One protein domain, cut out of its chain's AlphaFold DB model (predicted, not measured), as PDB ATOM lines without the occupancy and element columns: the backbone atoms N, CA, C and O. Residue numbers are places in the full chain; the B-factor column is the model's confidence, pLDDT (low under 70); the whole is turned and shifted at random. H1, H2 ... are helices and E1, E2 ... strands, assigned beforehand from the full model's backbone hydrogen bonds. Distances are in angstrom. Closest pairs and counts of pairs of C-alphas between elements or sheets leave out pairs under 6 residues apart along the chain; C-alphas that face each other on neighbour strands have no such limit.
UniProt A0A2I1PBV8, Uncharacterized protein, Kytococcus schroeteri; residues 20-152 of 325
ATOM      1  N   ASP A  20     -38.058 -26.678 -20.284       84.25
ATOM      2  CA  ASP A  20     -36.627 -26.738 -20.593       84.25
ATOM      3  C   ASP A  20     -36.043 -28.124 -20.283       84.25
ATOM      4  O   ASP A  20     -35.208 -28.648 -21.028       84.25
ATOM      5  N   GLU A  21     -36.487 -28.762 -19.197       86.00
ATOM      6  CA  GLU A  21     -36.055 -30.114 -18.848       86.00
ATOM      7  C   GLU A  21     -36.609 -31.174 -19.804       86.00
ATOM      8  O   GLU A  21     -35.856 -32.060 -20.219       86.00
ATOM      9  N   ALA A  22     -37.882 -31.084 -20.193       88.69
ATOM     10  CA  ALA A  22     -38.475 -31.989 -21.175       88.69
ATOM     11  C   ALA A  22     -37.756 -31.886 -22.529       88.69
ATOM     12  O   ALA A  22     -37.408 -32.903 -23.135       88.69
ATOM     13  N   THR A  23     -37.447 -30.660 -22.956       90.56
ATOM     14  CA  THR A  23     -36.670 -30.398 -24.173       90.56
ATOM     15  C   THR A  23     -35.269 -31.000 -24.065       90.56
ATOM     16  O   THR A  23     -34.844 -31.761 -24.938       90.56
ATOM     17  N   ALA A  24     -34.571 -30.757 -22.949       89.88
ATOM     18  CA  ALA A  24     -33.247 -31.324 -22.708       89.88
ATOM     19  C   ALA A  24     -33.258 -32.863 -22.708       89.88
ATOM     20  O   ALA A  24     -32.333 -33.490 -23.230       89.88
ATOM     21  N   TYR A  25     -34.298 -33.483 -22.146       91.56
ATOM     22  CA  TYR A  25     -34.473 -34.935 -22.109       91.56
ATOM     23  C   TYR A  25     -34.704 -35.543 -23.500       91.56
ATOM     24  O   TYR A  25     -34.184 -36.629 -23.796       91.56
ATOM     25  N   GLU A  26     -35.460 -34.859 -24.362       91.81
ATOM     26  CA  GLU A  26     -35.715 -35.309 -25.732       91.81
ATOM     27  C   GLU A  26     -34.479 -35.182 -26.625       91.81
ATOM     28  O   GLU A  26     -34.162 -36.121 -27.364       91.81
ATOM     29  N   GLU A  27     -33.742 -34.078 -26.492       91.81
ATOM     30  CA  GLU A  27     -32.501 -33.804 -27.227       91.81
ATOM     31  C   GLU A  27     -31.286 -34.588 -26.707       91.81
ATOM     32  O   GLU A  27     -30.210 -34.570 -27.317       91.81
ATOM     33  N   ALA A  28     -31.416 -35.260 -25.561       92.12
ATOM     34  CA  ALA A  28     -30.330 -36.008 -24.953       92.12
ATOM     35  C   ALA A  28     -29.836 -37.150 -25.860       92.12
ATOM     36  O   ALA A  28     -30.614 -37.918 -26.430       92.12
ATOM     37  N   GLU A  29     -28.515 -37.324 -25.928       93.44
ATOM     38  CA  GLU A  29     -27.901 -38.458 -26.612       93.44
ATOM     39  C   GLU A  29     -28.258 -39.748 -25.861       93.44
ATOM     40  O   GLU A  29     -27.945 -39.888 -24.674       93.44
ATOM     41  N   ARG A  30     -28.923 -40.680 -26.556       95.50
ATOM     42  CA  ARG A  30     -29.448 -41.927 -25.985       95.50
ATOM     43  C   ARG A  30     -28.460 -43.062 -26.190       95.50
ATOM     44  O   ARG A  30     -28.078 -43.369 -27.317       95.50
ATOM     45  N   TRP A  31     -28.066 -43.679 -25.091       96.12
ATOM     46  CA  TRP A  31     -27.247 -44.878 -25.036       96.12
ATOM     47  C   TRP A  31     -28.103 -45.987 -24.461       96.12
ATOM     48  O   TRP A  31     -28.852 -45.728 -23.524       96.12
ATOM     49  N   SER A  32     -28.003 -47.206 -24.974       95.00
ATOM     50  CA  SER A  32     -28.865 -48.289 -24.503       95.00
ATOM     51  C   SER A  32     -28.155 -49.626 -24.387       95.00
ATOM     52  O   SER A  32     -27.116 -49.886 -24.999       95.00
ATOM     53  N   THR A  33     -28.701 -50.481 -23.537       94.19
ATOM     54  CA  THR A  33     -28.301 -51.876 -23.393       94.19
ATOM     55  C   THR A  33     -29.476 -52.690 -22.863       94.19
ATOM     56  O   THR A  33     -30.455 -52.130 -22.367       94.19
ATOM     57  N   VAL A  34     -29.390 -54.012 -22.970       91.94
ATOM     58  CA  VAL A  34     -30.399 -54.924 -22.425       91.94
ATOM     59  C   VAL A  34     -29.767 -55.720 -21.297       91.94
ATOM     60  O   VAL A  34     -28.777 -56.420 -21.503       91.94
ATOM     61  N   VAL A  35     -30.342 -55.624 -20.099       88.75
ATOM     62  CA  VAL A  35     -29.878 -56.350 -18.913       88.75
ATOM     63  C   VAL A  35     -30.996 -57.265 -18.447       88.75
ATOM     64  O   VAL A  35     -32.010 -56.802 -17.942       88.75
ATOM     65  N   HIS A  36     -30.817 -58.577 -18.617       86.00
ATOM     66  CA  HIS A  36     -31.809 -59.581 -18.208       86.00
ATOM     67  C   HIS A  36     -33.227 -59.335 -18.765       86.00
ATOM     68  O   HIS A  36     -34.211 -59.635 -18.106       86.00
ATOM     69  N   GLY A  37     -33.327 -58.813 -19.991       86.50
ATOM     70  CA  GLY A  37     -34.606 -58.525 -20.651       86.50
ATOM     71  C   GLY A  37     -35.137 -57.109 -20.421       86.50
ATOM     72  O   GLY A  37     -36.001 -56.685 -21.179       86.50
ATOM     73  N   HIS A  38     -34.570 -56.360 -19.472       90.44
ATOM     74  CA  HIS A  38     -34.911 -54.956 -19.250       90.44
ATOM     75  C   HIS A  38     -34.097 -54.049 -20.170       90.44
ATOM     76  O   HIS A  38     -32.873 -54.199 -20.290       90.44
ATOM     77  N   HIS A  39     -34.767 -53.092 -20.801       93.81
ATOM     78  CA  HIS A  39     -34.138 -52.067 -21.616       93.81
ATOM     79  C   HIS A  39     -33.624 -50.947 -20.713       93.81
ATOM     80  O   HIS A  39     -34.398 -50.222 -20.090       93.81
ATOM     81  N   VAL A  40     -32.305 -50.801 -20.634       94.31
ATOM     82  CA  VAL A  40     -31.657 -49.766 -19.829       94.31
ATOM     83  C   VAL A  40     -31.108 -48.694 -20.757       94.31
ATOM     84  O   VAL A  40     -30.272 -48.988 -21.612       94.31
ATOM     85  N   GLU A  41     -31.531 -47.445 -20.560       95.88
ATOM     86  CA  GLU A  41     -31.023 -46.288 -21.292       95.88
ATOM     87  C   GLU A  41     -30.269 -45.322 -20.377       95.88
ATOM     88  O   GLU A  41     -30.704 -44.984 -19.276       95.88
ATOM     89  N   GLY A  42     -29.143 -44.827 -20.874       95.38
ATOM     90  CA  GLY A  42     -28.452 -43.661 -20.354       95.38
ATOM     91  C   GLY A  42     -28.676 -42.501 -21.308       95.38
ATOM     92  O   GLY A  42     -28.388 -42.608 -22.500       95.38
ATOM     93  N   ARG A  43     -29.192 -41.388 -20.798       95.56
ATOM     94  CA  ARG A  43     -29.392 -40.168 -21.580       95.56
ATOM     95  C   ARG A  43     -28.443 -39.097 -21.094       95.56
ATOM     96  O   ARG A  43     -28.304 -38.913 -19.889       95.56
ATOM     97  N   PHE A  44     -27.798 -38.391 -22.015       93.81
ATOM     98  CA  PHE A  44     -26.914 -37.280 -21.682       93.81
ATOM     99  C   PHE A  44     -27.209 -36.074 -22.564       93.81
ATOM    100  O   PHE A  44     -27.078 -36.140 -23.786       93.81
ATOM    101  N   HIS A  45     -27.565 -34.965 -21.929       91.75
ATOM    102  CA  HIS A  45     -27.783 -33.692 -22.593       91.75
ATOM    103  C   HIS A  45     -26.632 -32.738 -22.286       91.75
ATOM    104  O   HIS A  45     -26.231 -32.537 -21.134       91.75
ATOM    105  N   LYS A  46     -26.099 -32.137 -23.350       87.06
ATOM    106  CA  LYS A  46     -25.062 -31.118 -23.252       87.06
ATOM    107  C   LYS A  46     -25.702 -29.734 -23.307       87.06
ATOM    108  O   LYS A  46     -25.769 -29.146 -24.382       87.06
ATOM    109  N   SER A  47     -26.010 -29.179 -22.147       80.44
ATOM    110  CA  SER A  47     -26.172 -27.736 -21.983       80.44
ATOM    111  C   SER A  47     -24.866 -27.125 -21.449       80.44
ATOM    112  O   SER A  47     -23.973 -27.820 -20.956       80.44
ATOM    113  N   TRP A  48     -24.669 -25.828 -21.662       72.62
ATOM    114  CA  TRP A  48     -23.677 -25.046 -20.925       72.62
ATOM    115  C   TRP A  48     -24.471 -24.008 -20.129       72.62
ATOM    116  O   TRP A  48     -25.336 -23.376 -20.732       72.62
ATOM    117  N   PRO A  49     -24.220 -23.828 -18.823       75.69
ATOM    118  CA  PRO A  49     -23.142 -24.427 -18.027       75.69
ATOM    119  C   PRO A  49     -23.421 -25.867 -17.552       75.69
ATOM    120  O   PRO A  49     -22.481 -26.642 -17.381       75.69
ATOM    121  N   GLU A  50     -24.690 -26.247 -17.407       82.12
ATOM    122  CA  GLU A  50     -25.105 -27.495 -16.753       82.12
ATOM    123  C   GLU A  50     -25.054 -28.701 -17.688       82.12
ATOM    124  O   GLU A  50     -25.522 -28.641 -18.821       82.12
ATOM    125  N   LYS A  51     -24.573 -29.849 -17.208       87.25
ATOM    126  CA  LYS A  51     -24.697 -31.121 -17.933       87.25
ATOM    127  C   LYS A  51     -25.717 -31.985 -17.223       87.25
ATOM    128  O   LYS A  51     -25.561 -32.243 -16.033       87.25
ATOM    129  N   LYS A  52     -26.714 -32.463 -17.960       91.12
ATOM    130  CA  LYS A  52     -27.805 -33.270 -17.411       91.12
ATOM    131  C   LYS A  52     -27.688 -34.696 -17.920       91.12
ATOM    132  O   LYS A  52     -27.360 -34.927 -19.087       91.12
ATOM    133  N   ALA A  53     -27.922 -35.657 -17.039       93.06
ATOM    134  CA  ALA A  53     -27.982 -37.052 -17.424       93.06
ATOM    135  C   ALA A  53     -29.074 -37.802 -16.663       93.06
ATOM    136  O   ALA A  53     -29.339 -37.524 -15.491       93.06
ATOM    137  N   TRP A  54     -29.665 -38.787 -17.333       95.19
ATOM    138  CA  TRP A  54     -30.759 -39.600 -16.814       95.19
ATOM    139  C   TRP A  54     -30.454 -41.081 -16.997       95.19
ATOM    140  O   TRP A  54     -29.827 -41.487 -17.979       95.19
ATOM    141  N   LEU A  55     -30.914 -41.881 -16.040       95.31
ATOM    142  CA  LEU A  55     -30.949 -43.333 -16.134       95.31
ATOM    143  C   LEU A  55     -32.411 -43.754 -16.271       95.31
ATOM    144  O   LEU A  55     -33.235 -43.428 -15.416       95.31
ATOM    145  N   VAL A  56     -32.713 -44.481 -17.338       95.88
ATOM    146  CA  VAL A  56     -34.058 -44.936 -17.684       95.88
ATOM    147  C   VAL A  56     -34.051 -46.459 -17.743       95.88
ATOM    148  O   VAL A  56     -33.132 -47.054 -18.302       95.88
ATOM    149  N   VAL A  57     -35.056 -47.095 -17.155       94.50
ATOM    150  CA  VAL A  57     -35.261 -48.548 -17.204       94.50
ATOM    151  C   VAL A  57     -36.681 -48.788 -17.689       94.50
ATOM    152  O   VAL A  57     -37.619 -48.266 -17.093       94.50
ATOM    153  N   ASP A  58     -36.829 -49.497 -18.807       94.00
ATOM    154  CA  ASP A  58     -38.114 -49.799 -19.453       94.00
ATOM    155  C   ASP A  58     -39.006 -48.558 -19.638       94.00
ATOM    156  O   ASP A  58     -40.204 -48.556 -19.366       94.00
ATOM    157  N   GLY A  59     -38.390 -47.451 -20.066       91.94
ATOM    158  CA  GLY A  59     -39.069 -46.166 -20.270       91.94
ATOM    159  C   GLY A  59     -39.311 -45.350 -18.996       91.94
ATOM    160  O   GLY A  59     -39.705 -44.191 -19.091       91.94
ATOM    161  N   THR A  60     -39.020 -45.895 -17.813       93.50
ATOM    162  CA  THR A  60     -39.184 -45.199 -16.532       93.50
ATOM    163  C   THR A  60     -37.875 -44.547 -16.097       93.50
ATOM    164  O   THR A  60     -36.853 -45.217 -15.956       93.50
ATOM    165  N   CYS A  61     -37.885 -43.235 -15.854       94.56
ATOM    166  CA  CYS A  61     -36.724 -42.525 -15.315       94.56
ATOM    167  C   CYS A  61     -36.502 -42.920 -13.844       94.56
ATOM    168  O   CYS A  61     -37.321 -42.614 -12.980       94.56
ATOM    169  N   VAL A  62     -35.395 -43.609 -13.559       92.38
ATOM    170  CA  VAL A  62     -35.057 -44.120 -12.215       92.38
ATOM    171  C   VAL A  62     -34.002 -43.278 -11.499       92.38
ATOM    172  O   VAL A  62     -33.706 -43.517 -10.328       92.38
ATOM    173  N   GLY A  63     -33.415 -42.300 -12.189       90.19
ATOM    174  CA  GLY A  63     -32.480 -41.362 -11.590       90.19
ATOM    175  C   GLY A  63     -32.056 -40.248 -12.539       90.19
ATOM    176  O   GLY A  63     -32.039 -40.411 -13.759       90.19
ATOM    177  N   ARG A  64     -31.646 -39.130 -11.939       90.81
ATOM    178  CA  ARG A  64     -31.127 -37.931 -12.601       90.81
ATOM    179  C   ARG A  64     -29.856 -37.465 -11.893       90.81
ATOM    180  O   ARG A  64     -29.731 -37.627 -10.678       90.81
ATOM    181  N   ALA A  65     -28.932 -36.874 -12.642       88.12
ATOM    182  CA  ALA A  65     -27.807 -36.131 -12.089       88.12
ATOM    183  C   ALA A  65     -27.490 -34.894 -12.935       88.12
ATOM    184  O   ALA A  65     -27.726 -34.866 -14.145       88.12
ATOM    185  N   GLU A  66     -26.909 -33.909 -12.266       82.81
ATOM    186  CA  GLU A  66     -26.447 -32.646 -12.822       82.81
ATOM    187  C   GLU A  66     -25.044 -32.396 -12.258       82.81
ATOM    188  O   GLU A  66     -24.866 -32.504 -11.046       82.81
ATOM    189  N   ASP A  67     -24.024 -32.217 -13.107       73.12
ATOM    190  CA  ASP A  67     -22.638 -32.119 -12.615       73.12
ATOM    191  C   ASP A  67     -21.636 -31.488 -13.609       73.12
ATOM    192  O   ASP A  67     -21.740 -31.571 -14.842       73.12
ATOM    193  N   ASP A  68     -20.570 -30.940 -13.025       54.81
ATOM    194  CA  ASP A  68     -19.422 -30.317 -13.670       54.81
ATOM    195  C   ASP A  68     -18.284 -31.298 -14.018       54.81
ATOM    196  O   ASP A  68     -17.397 -30.936 -14.801       54.81
ATOM    197  N   GLY A  69     -18.320 -32.558 -13.556       65.62
ATOM    198  CA  GLY A  69     -17.201 -33.503 -13.679       65.62
ATOM    199  C   GLY A  69     -17.540 -34.919 -14.164       65.62
ATOM    200  O   GLY A  69     -17.321 -35.246 -15.333       65.62
ATOM    201  N   VAL A  70     -17.940 -35.797 -13.240       68.38
ATOM    202  CA  VAL A  70     -18.250 -37.215 -13.499       68.38
ATOM    203  C   VAL A  70     -19.662 -37.468 -13.002       68.38
ATOM    204  O   VAL A  70     -19.888 -37.732 -11.823       68.38
ATOM    205  N   LEU A  71     -20.599 -37.440 -13.943       82.50
ATOM    206  CA  LEU A  71     -22.009 -37.675 -13.676       82.50
ATOM    207  C   LEU A  71     -22.217 -39.121 -13.219       82.50
ATOM    208  O   LEU A  71     -22.006 -40.071 -13.977       82.50
ATOM    209  N   ARG A  72     -22.621 -39.275 -11.956       87.81
ATOM    210  CA  ARG A  72     -23.009 -40.552 -11.354       87.81
ATOM    211  C   ARG A  72     -24.467 -40.492 -10.944       87.81
ATOM    212  O   ARG A  72     -24.807 -39.836  -9.965       87.81
ATOM    213  N   ILE A  73     -25.310 -41.225 -11.653       87.88
ATOM    214  CA  ILE A  73     -26.742 -41.288 -11.365       87.88
ATOM    215  C   ILE A  73     -27.007 -42.555 -10.578       87.88
ATOM    216  O   ILE A  73     -26.813 -43.647 -11.103       87.88
ATOM    217  N   ARG A  74     -27.442 -42.429  -9.324       89.69
ATOM    218  CA  ARG A  74     -27.778 -43.586  -8.488       89.69
ATOM    219  C   ARG A  74     -29.264 -43.901  -8.601       89.69
ATOM    220  O   ARG A  74     -30.089 -43.066  -8.256       89.69
ATOM    221  N   ALA A  75     -29.582 -45.127  -8.993       89.00
ATOM    222  CA  ALA A  75     -30.904 -45.718  -8.862       89.00
ATOM    223  C   ALA A  75     -30.908 -46.681  -7.671       89.00
ATOM    224  O   ALA A  75     -30.137 -47.647  -7.617       89.00
ATOM    225  N   THR A  76     -31.770 -46.408  -6.692       88.88
ATOM    226  CA  THR A  76     -31.951 -47.285  -5.532       88.88
ATOM    227  C   THR A  76     -32.666 -48.572  -5.938       88.88
ATOM    228  O   THR A  76     -33.364 -48.629  -6.948       88.88
ATOM    229  N   SER A  77     -32.544 -49.613  -5.112       86.31
ATOM    230  CA  SER A  77     -33.285 -50.866  -5.307       86.31
ATOM    231  C   SER A  77     -34.806 -50.656  -5.439       86.31
ATOM    232  O   SER A  77     -35.455 -51.373  -6.201       86.31
ATOM    233  N   GLY A  78     -35.359 -49.662  -4.733       88.25
ATOM    234  CA  GLY A  78     -36.770 -49.283  -4.832       88.25
ATOM    235  C   GLY A  78     -37.111 -48.595  -6.154       88.25
ATOM    236  O   GLY A  78     -38.099 -48.955  -6.779       88.25
ATOM    237  N   ALA A  79     -36.264 -47.676  -6.633       89.12
ATOM    238  CA  ALA A  79     -36.466 -47.025  -7.929       89.12
ATOM    239  C   ALA A  79     -36.458 -48.039  -9.087       89.12
ATOM    240  O   ALA A  79     -37.307 -47.977  -9.968       89.12
ATOM    241  N   LEU A  80     -35.550 -49.020  -9.039       89.00
ATOM    242  CA  LEU A  80     -35.514 -50.111 -10.018       89.00
ATOM    243  C   LEU A  80     -36.763 -51.002  -9.937       89.00
ATOM    244  O   LEU A  80     -37.302 -51.382 -10.970       89.00
ATOM    245  N   ALA A  81     -37.252 -51.298  -8.727       89.50
ATOM    246  CA  ALA A  81     -38.486 -52.065  -8.551       89.50
ATOM    247  C   ALA A  81     -39.708 -51.336  -9.132       89.50
ATOM    248  O   ALA A  81     -40.536 -51.965  -9.783       89.50
ATOM    249  N   ASN A  82     -39.790 -50.015  -8.948       90.38
ATOM    250  CA  ASN A  82     -40.869 -49.193  -9.504       90.38
ATOM    251  C   ASN A  82     -40.854 -49.156 -11.037       90.38
ATOM    252  O   ASN A  82     -41.908 -49.030 -11.649       90.38
ATOM    253  N   ALA A  83     -39.679 -49.302 -11.652       88.81
ATOM    254  CA  ALA A  83     -39.530 -49.442 -13.099       88.81
ATOM    255  C   ALA A  83     -39.832 -50.862 -13.617       88.81
ATOM    256  O   ALA A  83     -39.637 -51.134 -14.794       88.81
ATOM    257  N   GLY A  84     -40.282 -51.779 -12.752       88.31
ATOM    258  CA  GLY A  84     -40.612 -53.156 -13.124       88.31
ATOM    259  C   GLY A  84     -39.458 -54.150 -12.992       88.31
ATOM    260  O   GLY A  84     -39.669 -55.334 -13.221       88.31
ATOM    261  N   TRP A  85     -38.263 -53.721 -12.566       88.94
ATOM    262  CA  TRP A  85     -37.118 -54.617 -12.379       88.94
ATOM    263  C   TRP A  85     -37.177 -55.295 -11.003       88.94
ATOM    264  O   TRP A  85     -36.724 -54.766  -9.971       88.94
ATOM    265  N   THR A  86     -37.774 -56.484 -10.963       87.88
ATOM    266  CA  THR A  86     -38.099 -57.177  -9.713       87.88
ATOM    267  C   THR A  86     -36.848 -57.616  -8.948       87.88
ATOM    268  O   THR A  86     -35.733 -57.682  -9.473       87.88
ATOM    269  N   LEU A  87     -36.998 -57.903  -7.651       84.88
ATOM    270  CA  LEU A  87     -35.876 -58.392  -6.844       84.88
ATOM    271  C   LEU A  87     -35.388 -59.768  -7.321       84.88
ATOM    272  O   LEU A  87     -34.193 -60.031  -7.231       84.88
ATOM    273  N   GLU A  88     -36.278 -60.632  -7.813       85.12
ATOM    274  CA  GLU A  88     -35.907 -61.962  -8.314       85.12
ATOM    275  C   GLU A  88     -35.071 -61.870  -9.588       85.12
ATOM    276  O   GLU A  88     -34.003 -62.473  -9.650       85.12
ATOM    277  N   GLU A  89     -35.469 -61.023 -10.538       84.00
ATOM    278  CA  GLU A  89     -34.682 -60.747 -11.748       84.00
ATOM    279  C   GLU A  89     -33.321 -60.125 -11.416       84.00
ATOM    280  O   GLU A  89     -32.340 -60.345 -12.124       84.00
ATOM    281  N   ARG A  90     -33.233 -59.380 -10.305       84.00
ATOM    282  CA  ARG A  90     -31.980 -58.799  -9.797       84.00
ATOM    283  C   ARG A  90     -31.157 -59.746  -8.925       84.00
ATOM    284  O   ARG A  90     -29.969 -59.479  -8.712       84.00
ATOM    285  N   ARG A  91     -31.728 -60.841  -8.412       75.88
ATOM    286  CA  ARG A  91     -31.016 -61.885  -7.652       75.88
ATOM    287  C   ARG A  91     -30.222 -62.744  -8.637       75.88
ATOM    288  O   ARG A  91     -30.646 -63.805  -9.067       75.88
ATOM    289  N   GLY A  92     -29.048 -62.250  -9.008       71.12
ATOM    290  CA  GLY A  92     -28.178 -62.868 -10.015       71.12
ATOM    291  C   GLY A  92     -27.430 -61.835 -10.847       71.12
ATOM    292  O   GLY A  92     -26.392 -62.141 -11.427       71.12
ATOM    293  N   THR A  93     -27.908 -60.592 -10.833       79.12
ATOM    294  CA  THR A  93     -27.220 -59.451 -11.425       79.12
ATOM    295  C   THR A  93     -26.368 -58.769 -10.365       79.12
ATOM    296  O   THR A  93     -26.567 -58.949  -9.158       79.12
ATOM    297  N   PRO A  94     -25.406 -57.937 -10.772       78.06
ATOM    298  CA  PRO A  94     -24.623 -57.195  -9.811       78.06
ATOM    299  C   PRO A  94     -25.372 -55.973  -9.252       78.06
ATOM    300  O   PRO A  94     -24.811 -55.244  -8.443       78.06
ATOM    301  N   PHE A  95     -26.633 -55.763  -9.649       83.69
ATOM    302  CA  PHE A  95     -27.443 -54.582  -9.341       83.69
ATOM    303  C   PHE A  95     -28.494 -54.830  -8.246       83.69
ATOM    304  O   PHE A  95     -29.447 -54.062  -8.101       83.69
ATOM    305  N   THR A  96     -28.349 -55.895  -7.448       82.81
ATOM    306  CA  THR A  96     -29.314 -56.255  -6.392       82.81
ATOM    307  C   THR A  96     -29.541 -55.119  -5.384       82.81
ATOM    308  O   THR A  96     -30.676 -54.863  -4.990       82.81
ATOM    309  N   SER A  97     -28.483 -54.395  -5.004       82.94
ATOM    310  CA  SER A  97     -28.548 -53.244  -4.086       82.94
ATOM    311  C   SER A  97     -28.921 -51.920  -4.769       82.94
ATOM    312  O   SER A  97     -29.113 -50.912  -4.091       82.94
ATOM    313  N   GLY A  98     -29.034 -51.907  -6.097       87.00
ATOM    314  CA  GLY A  98     -29.199 -50.708  -6.912       87.00
ATOM    315  C   GLY A  98     -28.179 -50.645  -8.046       87.00
ATOM    316  O   GLY A  98     -27.283 -51.487  -8.159       87.00
ATOM    317  N   ALA A  99     -28.300 -49.612  -8.868       88.44
ATOM    318  CA  ALA A  99     -27.421 -49.366 -10.001       88.44
ATOM    319  C   ALA A  99     -26.930 -47.917  -9.988       88.44
ATOM    320  O   ALA A  99     -27.581 -47.023  -9.455       88.44
ATOM    321  N   THR A 100     -25.749 -47.679 -10.540       90.44
ATOM    322  CA  THR A 100     -25.188 -46.348 -10.742       90.44
ATOM    323  C   THR A 100     -24.772 -46.208 -12.194       90.44
ATOM    324  O   THR A 100     -23.890 -46.933 -12.636       90.44
ATOM    325  N   LEU A 101     -25.374 -45.279 -12.930       91.00
ATOM    326  CA  LEU A 101     -24.890 -44.921 -14.259       91.00
ATOM    327  C   LEU A 101     -23.710 -43.960 -14.102       91.00
ATOM    328  O   LEU A 101     -23.880 -42.851 -13.599       91.00
ATOM    329  N   GLU A 102     -22.514 -44.395 -14.494       90.56
ATOM    330  CA  GLU A 102     -21.319 -43.556 -14.591       90.56
ATOM    331  C   GLU A 102     -21.190 -43.049 -16.028       90.56
ATOM    332  O   GLU A 102     -20.942 -43.824 -16.954       90.56
ATOM    333  N   VAL A 103     -21.332 -41.739 -16.214       89.44
ATOM    334  CA  VAL A 103     -21.164 -41.088 -17.514       89.44
ATOM    335  C   VAL A 103     -19.793 -40.432 -17.570       89.44
ATOM    336  O   VAL A 103     -19.478 -39.506 -16.819       89.44
ATOM    337  N   ARG A 104     -18.959 -40.891 -18.505       86.25
ATOM    338  CA  ARG A 104     -17.640 -40.313 -18.765       86.25
ATOM    339  C   ARG A 104     -17.715 -39.415 -19.987       86.25
ATOM    340  O   ARG A 104     -17.974 -39.872 -21.101       86.25
ATOM    341  N   HIS A 105     -17.429 -38.132 -19.789       85.00
ATOM    342  CA  HIS A 105     -17.491 -37.140 -20.856       85.00
ATOM    343  C   HIS A 105     -16.204 -36.320 -20.990       85.00
ATOM    344  O   HIS A 105     -15.443 -36.131 -20.040       85.00
ATOM    345  N   ALA A 106     -15.961 -35.783 -22.182       78.19
ATOM    346  CA  ALA A 106     -14.882 -34.837 -22.455       78.19
ATOM    347  C   ALA A 106     -15.417 -33.686 -23.310       78.19
ATOM    348  O   ALA A 106     -16.077 -33.920 -24.322       78.19
ATOM    349  N   ARG A 107     -15.141 -32.435 -22.908       77.12
ATOM    350  CA  ARG A 107     -15.633 -31.218 -23.593       77.12
ATOM    351  C   ARG A 107     -17.160 -31.231 -23.817       77.12
ATOM    352  O   ARG A 107     -17.655 -30.843 -24.879       77.12
ATOM    353  N   GLY A 108     -17.888 -31.730 -22.815       77.38
ATOM    354  CA  GLY A 108     -19.346 -31.855 -22.827       77.38
ATOM    355  C   GLY A 108     -19.888 -32.905 -23.796       77.38
ATOM    356  O   GLY A 108     -21.017 -32.780 -24.234       77.38
ATOM    357  N   ARG A 109     -19.102 -33.908 -24.197       82.88
ATOM    358  CA  ARG A 109     -19.611 -35.034 -24.992       82.88
ATOM    359  C   ARG A 109     -19.340 -36.353 -24.280       82.88
ATOM    360  O   ARG A 109     -18.198 -36.534 -23.838       82.88
ATOM    361  N   PRO A 110     -20.326 -37.256 -24.183       85.81
ATOM    362  CA  PRO A 110     -20.119 -38.558 -23.581       85.81
ATOM    363  C   PRO A 110     -19.255 -39.400 -24.525       85.81
ATOM    364  O   PRO A 110     -19.372 -39.327 -25.749       85.81
ATOM    365  N   TYR A 111     -18.325 -40.158 -23.960       84.50
ATOM    366  CA  TYR A 111     -17.537 -41.145 -24.705       84.50
ATOM    367  C   TYR A 111     -17.599 -42.537 -24.074       84.50
ATOM    368  O   TYR A 111     -17.126 -43.490 -24.691       84.50
ATOM    369  N   ASP A 112     -18.163 -42.647 -22.871       88.00
ATOM    370  CA  ASP A 112     -18.433 -43.900 -22.175       88.00
ATOM    371  C   ASP A 112     -19.644 -43.716 -21.254       88.00
ATOM    372  O   ASP A 112     -19.754 -42.684 -20.583       88.00
ATOM    373  N   MET A 113     -20.503 -44.728 -21.189       91.69
ATOM    374  CA  MET A 113     -21.563 -44.839 -20.192       91.69
ATOM    375  C   MET A 113     -21.591 -46.265 -19.671       91.69
ATOM    376  O   MET A 113     -21.762 -47.209 -20.437       91.69
ATOM    377  N   ASP A 114     -21.411 -46.402 -18.365       90.62
ATOM    378  CA  ASP A 114     -21.239 -47.684 -17.699       90.62
ATOM    379  C   ASP A 114     -22.276 -47.814 -16.578       90.62
ATOM    380  O   ASP A 114     -22.376 -46.945 -15.709       90.62
ATOM    381  N   LEU A 115     -23.020 -48.918 -16.557       89.81
ATOM    382  CA  LEU A 115     -23.881 -49.285 -15.439       89.81
ATOM    383  C   LEU A 115     -23.057 -50.048 -14.396       89.81
ATOM    384  O   LEU A 115     -22.600 -51.171 -14.623       89.81
ATOM    385  N   VAL A 116     -22.855 -49.421 -13.243       89.50
ATOM    386  CA  VAL A 116     -22.038 -49.902 -12.124       89.50
ATOM    387  C   VAL A 116     -22.947 -50.355 -10.972       89.50
ATOM    388  O   VAL A 116     -23.992 -49.751 -10.741       89.50
ATOM    389  N   PRO A 117     -22.585 -51.400 -10.212       86.06
ATOM    390  CA  PRO A 117     -23.312 -51.799  -9.005       86.06
ATOM    391  C   PRO A 117     -23.465 -50.668  -7.978       86.06
ATOM    392  O   PRO A 117     -22.523 -49.912  -7.736       86.06
ATOM    393  N   GLY A 118     -24.641 -50.563  -7.353       76.25
ATOM    394  CA  GLY A 118     -24.925 -49.567  -6.316       76.25
ATOM    395  C   GLY A 118     -24.067 -49.728  -5.050       76.25
ATOM    396  O   GLY A 118     -23.606 -50.827  -4.722       76.25
ATOM    397  N   ALA A 119     -23.874 -48.622  -4.320       62.28
ATOM    398  CA  ALA A 119     -23.114 -48.572  -3.067       62.28
ATOM    399  C   ALA A 119     -23.649 -49.618  -2.068       62.28
ATOM    400  O   ALA A 119     -24.783 -49.527  -1.610       62.28
ATOM    401  N   GLY A 120     -22.850 -50.653  -1.802       54.62
ATOM    402  CA  GLY A 120     -23.261 -51.873  -1.094       54.62
ATOM    403  C   GLY A 120     -22.681 -53.141  -1.728       54.62
ATOM    404  O   GLY A 120     -22.503 -54.148  -1.049       54.62
ATOM    405  N   ALA A 121     -22.300 -53.082  -3.008       55.03
ATOM    406  CA  ALA A 121     -21.456 -54.100  -3.621       55.03
ATOM    407  C   ALA A 121     -20.021 -53.999  -3.069       55.03
ATOM    408  O   ALA A 121     -19.421 -52.924  -3.089       55.03
ATOM    409  N   VAL A 122     -19.473 -55.111  -2.566       46.94
ATOM    410  CA  VAL A 122     -18.128 -55.174  -1.967       46.94
ATOM    411  C   VAL A 122     -17.089 -54.599  -2.947       46.94
ATOM    412  O   VAL A 122     -16.981 -55.109  -4.070       46.94
ATOM    413  N   PRO A 123     -16.313 -53.562  -2.565       44.53
ATOM    414  CA  PRO A 123     -15.275 -52.996  -3.412       44.53
ATOM    415  C   PRO A 123     -14.126 -54.001  -3.517       44.53
ATOM    416  O   PRO A 123     -13.238 -54.072  -2.676       44.53
ATOM    417  N   GLY A 124     -14.171 -54.818  -4.560       46.69
ATOM    418  CA  GLY A 124     -13.111 -55.745  -4.926       46.69
ATOM    419  C   GLY A 124     -12.841 -55.686  -6.428       46.69
ATOM    420  O   GLY A 124     -13.635 -55.113  -7.178       46.69
ATOM    421  N   PRO A 125     -11.756 -56.307  -6.916       45.34
ATOM    422  CA  PRO A 125     -11.479 -56.435  -8.353       45.34
ATOM    423  C   PRO A 125     -12.662 -57.035  -9.144       45.34
ATOM    424  O   PRO A 125     -12.829 -56.745 -10.327       45.34
ATOM    425  N   SER A 126     -13.538 -57.784  -8.470       50.66
ATOM    426  CA  SER A 126     -14.785 -58.365  -8.977       50.66
ATOM    427  C   SER A 126     -15.917 -57.355  -9.227       50.66
ATOM    428  O   SER A 126     -16.858 -57.695  -9.933       50.66
ATOM    429  N   ALA A 127     -15.865 -56.141  -8.666       48.56
ATOM    430  CA  ALA A 127     -16.867 -55.094  -8.912       48.56
ATOM    431  C   ALA A 127     -16.727 -54.487 -10.321       48.56
ATOM    432  O   ALA A 127     -17.705 -54.056 -10.922       48.56
ATOM    433  N   ILE A 128     -15.510 -54.513 -10.875       48.41
ATOM    434  CA  ILE A 128     -15.215 -54.007 -12.223       48.41
ATOM    435  C   ILE A 128     -15.604 -55.026 -13.307       48.41
ATOM    436  O   ILE A 128     -16.009 -54.637 -14.398       48.41
ATOM    437  N   ALA A 129     -15.544 -56.324 -12.989       52.06
ATOM    438  CA  ALA A 129     -16.038 -57.410 -13.845       52.06
ATOM    439  C   ALA A 129     -17.577 -57.449 -13.949       52.06
ATOM    440  O   ALA A 129     -18.131 -58.263 -14.673       52.06
ATOM    441  N   ARG A 130     -18.266 -56.583 -13.199       68.44
ATOM    442  CA  ARG A 130     -19.724 -56.519 -13.084       68.44
ATOM    443  C   ARG A 130     -20.311 -55.220 -13.646       68.44
ATOM    444  O   ARG A 130     -21.460 -54.891 -13.376       68.44
ATOM    445  N   THR A 131     -19.505 -54.446 -14.367       81.06
ATOM    446  CA  THR A 131     -19.969 -53.242 -15.058       81.06
ATOM    447  C   THR A 131     -20.556 -53.623 -16.409       81.06
ATOM    448  O   THR A 131     -19.905 -54.338 -17.166       81.06
ATOM    449  N   VAL A 132     -21.742 -53.108 -16.730       86.38
ATOM    450  CA  VAL A 132     -22.354 -53.280 -18.054       86.38
ATOM    451  C   VAL A 132     -22.190 -51.982 -18.834       86.38
ATOM    452  O   VAL A 132     -22.739 -50.957 -18.439       86.38
ATOM    453  N   GLY A 133     -21.422 -52.017 -19.923       88.69
ATOM    454  CA  GLY A 133     -21.278 -50.868 -20.815       88.69
ATOM    455  C   GLY A 133     -22.539 -50.660 -21.649       88.69
ATOM    456  O   GLY A 133     -23.105 -51.622 -22.172       88.69
ATOM    457  N   LEU A 134     -22.983 -49.412 -21.774       92.25
ATOM    458  CA  LEU A 134     -24.076 -49.054 -22.670       92.25
ATOM    459  C   LEU A 134     -23.548 -48.875 -24.097       92.25
ATOM    460  O   LEU A 134     -22.430 -48.397 -24.323       92.25
ATOM    461  N   THR A 135     -24.381 -49.239 -25.068       93.19
ATOM    462  CA  THR A 135     -24.075 -49.087 -26.488       93.19
ATOM    463  C   THR A 135     -24.404 -47.658 -26.922       93.19
ATOM    464  O   THR A 135     -25.520 -47.191 -26.683       93.19
ATOM    465  N   PRO A 136     -23.455 -46.938 -27.542       94.00
ATOM    466  CA  PRO A 136     -23.696 -45.598 -28.052       94.00
ATOM    467  C   PRO A 136     -24.612 -45.634 -29.283       94.00
ATOM    468  O   PRO A 136     -24.675 -46.652 -29.976       94.00
ATOM    469  N   PRO A 137     -25.266 -44.512 -29.623       91.50
ATOM    470  CA  PRO A 137     -26.119 -44.451 -30.801       91.50
ATOM    471  C   PRO A 137     -25.300 -44.626 -32.087       91.50
ATOM    472  O   PRO A 137     -24.156 -44.158 -32.185       91.50
ATOM    473  N   ALA A 138     -25.886 -45.284 -33.088       89.56
ATOM    474  CA  ALA A 138     -25.235 -45.539 -34.371       89.56
ATOM    475  C   ALA A 138     -24.855 -44.227 -35.088       89.56
ATOM    476  O   ALA A 138     -25.588 -43.240 -35.063       89.56
ATOM    477  N   GLY A 139     -23.679 -44.194 -35.714       88.31
ATOM    478  CA  GLY A 139     -23.108 -43.019 -36.378       88.31
ATOM    479  C   GLY A 139     -22.504 -41.973 -35.429       88.31
ATOM    480  O   GLY A 139     -21.843 -41.018 -35.874       88.31
ATOM    481  N   SER A 140     -22.671 -42.138 -34.113       87.00
ATOM    482  CA  SER A 140     -22.161 -41.190 -33.125       87.00
ATOM    483  C   SER A 140     -20.627 -41.124 -33.114       87.00
ATOM    484  O   SER A 140     -19.889 -41.958 -33.653       87.00
ATOM    485  N   ARG A 141     -20.084 -40.063 -32.505       83.00
ATOM    486  CA  ARG A 141     -18.635 -39.999 -32.239       83.00
ATOM    487  C   ARG A 141     -18.220 -41.016 -31.183       83.00
ATOM    488  O   ARG A 141     -17.089 -41.496 -31.245       83.00
ATOM    489  N   ALA A 142     -19.113 -41.321 -30.248       85.88
ATOM    490  CA  ALA A 142     -18.886 -42.308 -29.212       85.88
ATOM    491  C   ALA A 142     -18.747 -43.717 -29.798       85.88
ATOM    492  O   ALA A 142     -17.770 -44.388 -29.483       85.88
ATOM    493  N   GLU A 143     -19.610 -44.111 -30.740       89.00
ATOM    494  CA  GLU A 143     -19.484 -45.382 -31.467       89.00
ATOM    495  C   GLU A 143     -18.135 -45.475 -32.186       89.00
ATOM    496  O   GLU A 143     -17.390 -46.435 -32.008       89.00
ATOM    497  N   ARG A 144     -17.752 -44.435 -32.938       87.06
ATOM    498  CA  ARG A 144     -16.442 -44.390 -33.613       87.06
ATOM    499  C   ARG A 144     -15.274 -44.483 -32.635       87.06
ATOM    500  O   ARG A 144     -14.256 -45.097 -32.948       87.06
ATOM    501  N   PHE A 145     -15.403 -43.870 -31.463       82.12
ATOM    502  CA  PHE A 145     -14.386 -43.937 -30.421       82.12
ATOM    503  C   PHE A 145     -14.309 -45.331 -29.787       82.12
ATOM    504  O   PHE A 145     -13.206 -45.852 -29.625       82.12
ATOM    505  N   GLN A 146     -15.446 -45.971 -29.503       83.19
ATOM    506  CA  GLN A 146     -15.496 -47.353 -29.025       83.19
ATOM    507  C   GLN A 146     -14.949 -48.332 -30.071       83.19
ATOM    508  O   GLN A 146     -14.121 -49.177 -29.740       83.19
ATOM    509  N   ALA A 147     -15.302 -48.161 -31.347       84.81
ATOM    510  CA  ALA A 147     -14.767 -48.946 -32.456       84.81
ATOM    511  C   ALA A 147     -13.249 -48.755 -32.627       84.81
ATOM    512  O   ALA A 147     -12.523 -49.702 -32.931       84.81
ATOM    513  N   LEU A 148     -12.734 -47.540 -32.414       81.56
ATOM    514  CA  LEU A 148     -11.290 -47.299 -32.382       81.56
ATOM    515  C   LEU A 148     -10.636 -48.004 -31.189       81.56
ATOM    516  O   LEU A 148      -9.560 -48.582 -31.342       81.56
ATOM    517  N   ARG A 149     -11.272 -47.960 -30.014       79.56
ATOM    518  CA  ARG A 149     -10.778 -48.588 -28.783       79.56
ATOM    519  C   ARG A 149     -10.716 -50.111 -28.913       79.56
ATOM    520  O   ARG A 149      -9.703 -50.680 -28.518       79.56
ATOM    521  N   SER A 150     -11.712 -50.738 -29.538       77.88
ATOM    522  CA  SER A 150     -11.726 -52.184 -29.790       77.88
ATOM    523  C   SER A 150     -10.719 -52.600 -30.867       77.88
ATOM    524  O   SER A 150      -9.967 -53.551 -30.678       77.88
ATOM    525  N   ARG A 151     -10.627 -51.859 -31.980       83.31
ATOM    526  CA  ARG A 151      -9.700 -52.189 -33.079       83.31
ATOM    527  C   ARG A 151      -8.237 -51.902 -32.745       83.31
ATOM    528  O   ARG A 151      -7.346 -52.606 -33.215       83.31
ATOM    529  N   ARG A 152      -7.958 -50.812 -32.021       82.00
ATOM    530  CA  ARG A 152      -6.599 -50.308 -31.756       82.00
ATOM    531  C   ARG A 152      -6.475 -49.784 -30.318       82.00
ATOM    532  O   ARG A 152      -6.321 -48.572 -30.117       82.00
TER     533      ARG A 152
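Overview. This is residues 20 to 152 of the 325 residues of an uncharacterized protein of Kytococcus schroeteri (UniProt A0A2I1PBV8). Two antiparallel sheets lie face to face as a sandwich, E1 to E4 on one side and E5 to E7 on the other, their strands crossed at 34 degrees. H1 crosses the larger sheet's far face, H2 packs at one end with H3 near it, and H5 starts beside E7 and runs outward, residues 147 to 152 sticking out. The printed part has 133 residues, with five named helices and seven named strands in the order H1 E1 E2 E3 E4 E5 H2 H3 E6 E7 H4 H5. The class is mixed, and the whole is compact, with a radius of gyration of the C-alphas of 14.5 A and spans of 40 by 38 by 25 A.

Arrangement. Start with H1, residues 20 to 27, then E1, 29 to 35, E2, 38 to 46, E3, 51 to 57, and E4, 60 to 66. These strands form a meander, each the antiparallel neighbour of the one before, in a twisted sheet. Look within hydrogen-bond range for N 31 and O 42, 2.8 A, N 43 and O 54, 2.9 A, and N 55 and O 63, 2.9 A. H1 is on this sheet at a height of 9.0 A; its closest C-alphas to E2 are Ala 24 and His 45, 6.0 A. Next come E5, residues 71 to 76, E6, 98 to 106, and E7, 109 to 117, where N 73 and O 101 are 2.9 A apart and N 102 and O 114 2.8 A; E6 and E7 form a hairpin. The facing parts of the two sheets are 8.1 A centre to centre; the closest C-alphas of E4 and E5, Ala 65 and Ile 73, are 5.3 A apart. H2, residues 77 to 82, is on both sheets, with the C-alphas of Val 62 and Ala 79 5.4 A apart; with H1 on the other face of E1 to E4 this gives three layers, helices on both faces of a sheet. H3, residues 87 to 90, is close to H2 but not clearly touching, Ala 81 to Leu 87 being 7.1 A between C-alphas. H4, residues 125 to 128, comes closest to E7 at the C-alphas of Pro 117 and Ala 127, 7.2 A. H5, residues 141 to 151, stands at the level of the sheet E5 E6 E7, with the C-alphas of Tyr 111 and Ala 142 4.8 A apart. In H1, H2 and H5 every O i to N i+4 pair is within hydrogen-bond range; H3 and H4 are too short for one.

Along the chain. Find C-alpha 20, where H1 begins, at (-36.627, -26.738, -20.593). E2 is 26.1 A long, E6 26.4 A and E7 23.5 A, bending by 51 degrees at residue 112. H5 is 15.1 A long and ends at C-alpha 151, (-9.700, -52.189, -33.079).

Size, cuts and confidence. The C-alphas farthest apart, Trp 48 and Glu 88, are 40.9 A apart, and the printed part has no cut. The link H4 to H5, residues 129 to 140, is long; in it residues 132 to 133 pair antiparallel with 114 to 115 of E7. Residues 68 to 70 and 119 to 130 are under 70 in pLDDT, against a mean of 83.8 for the printed part.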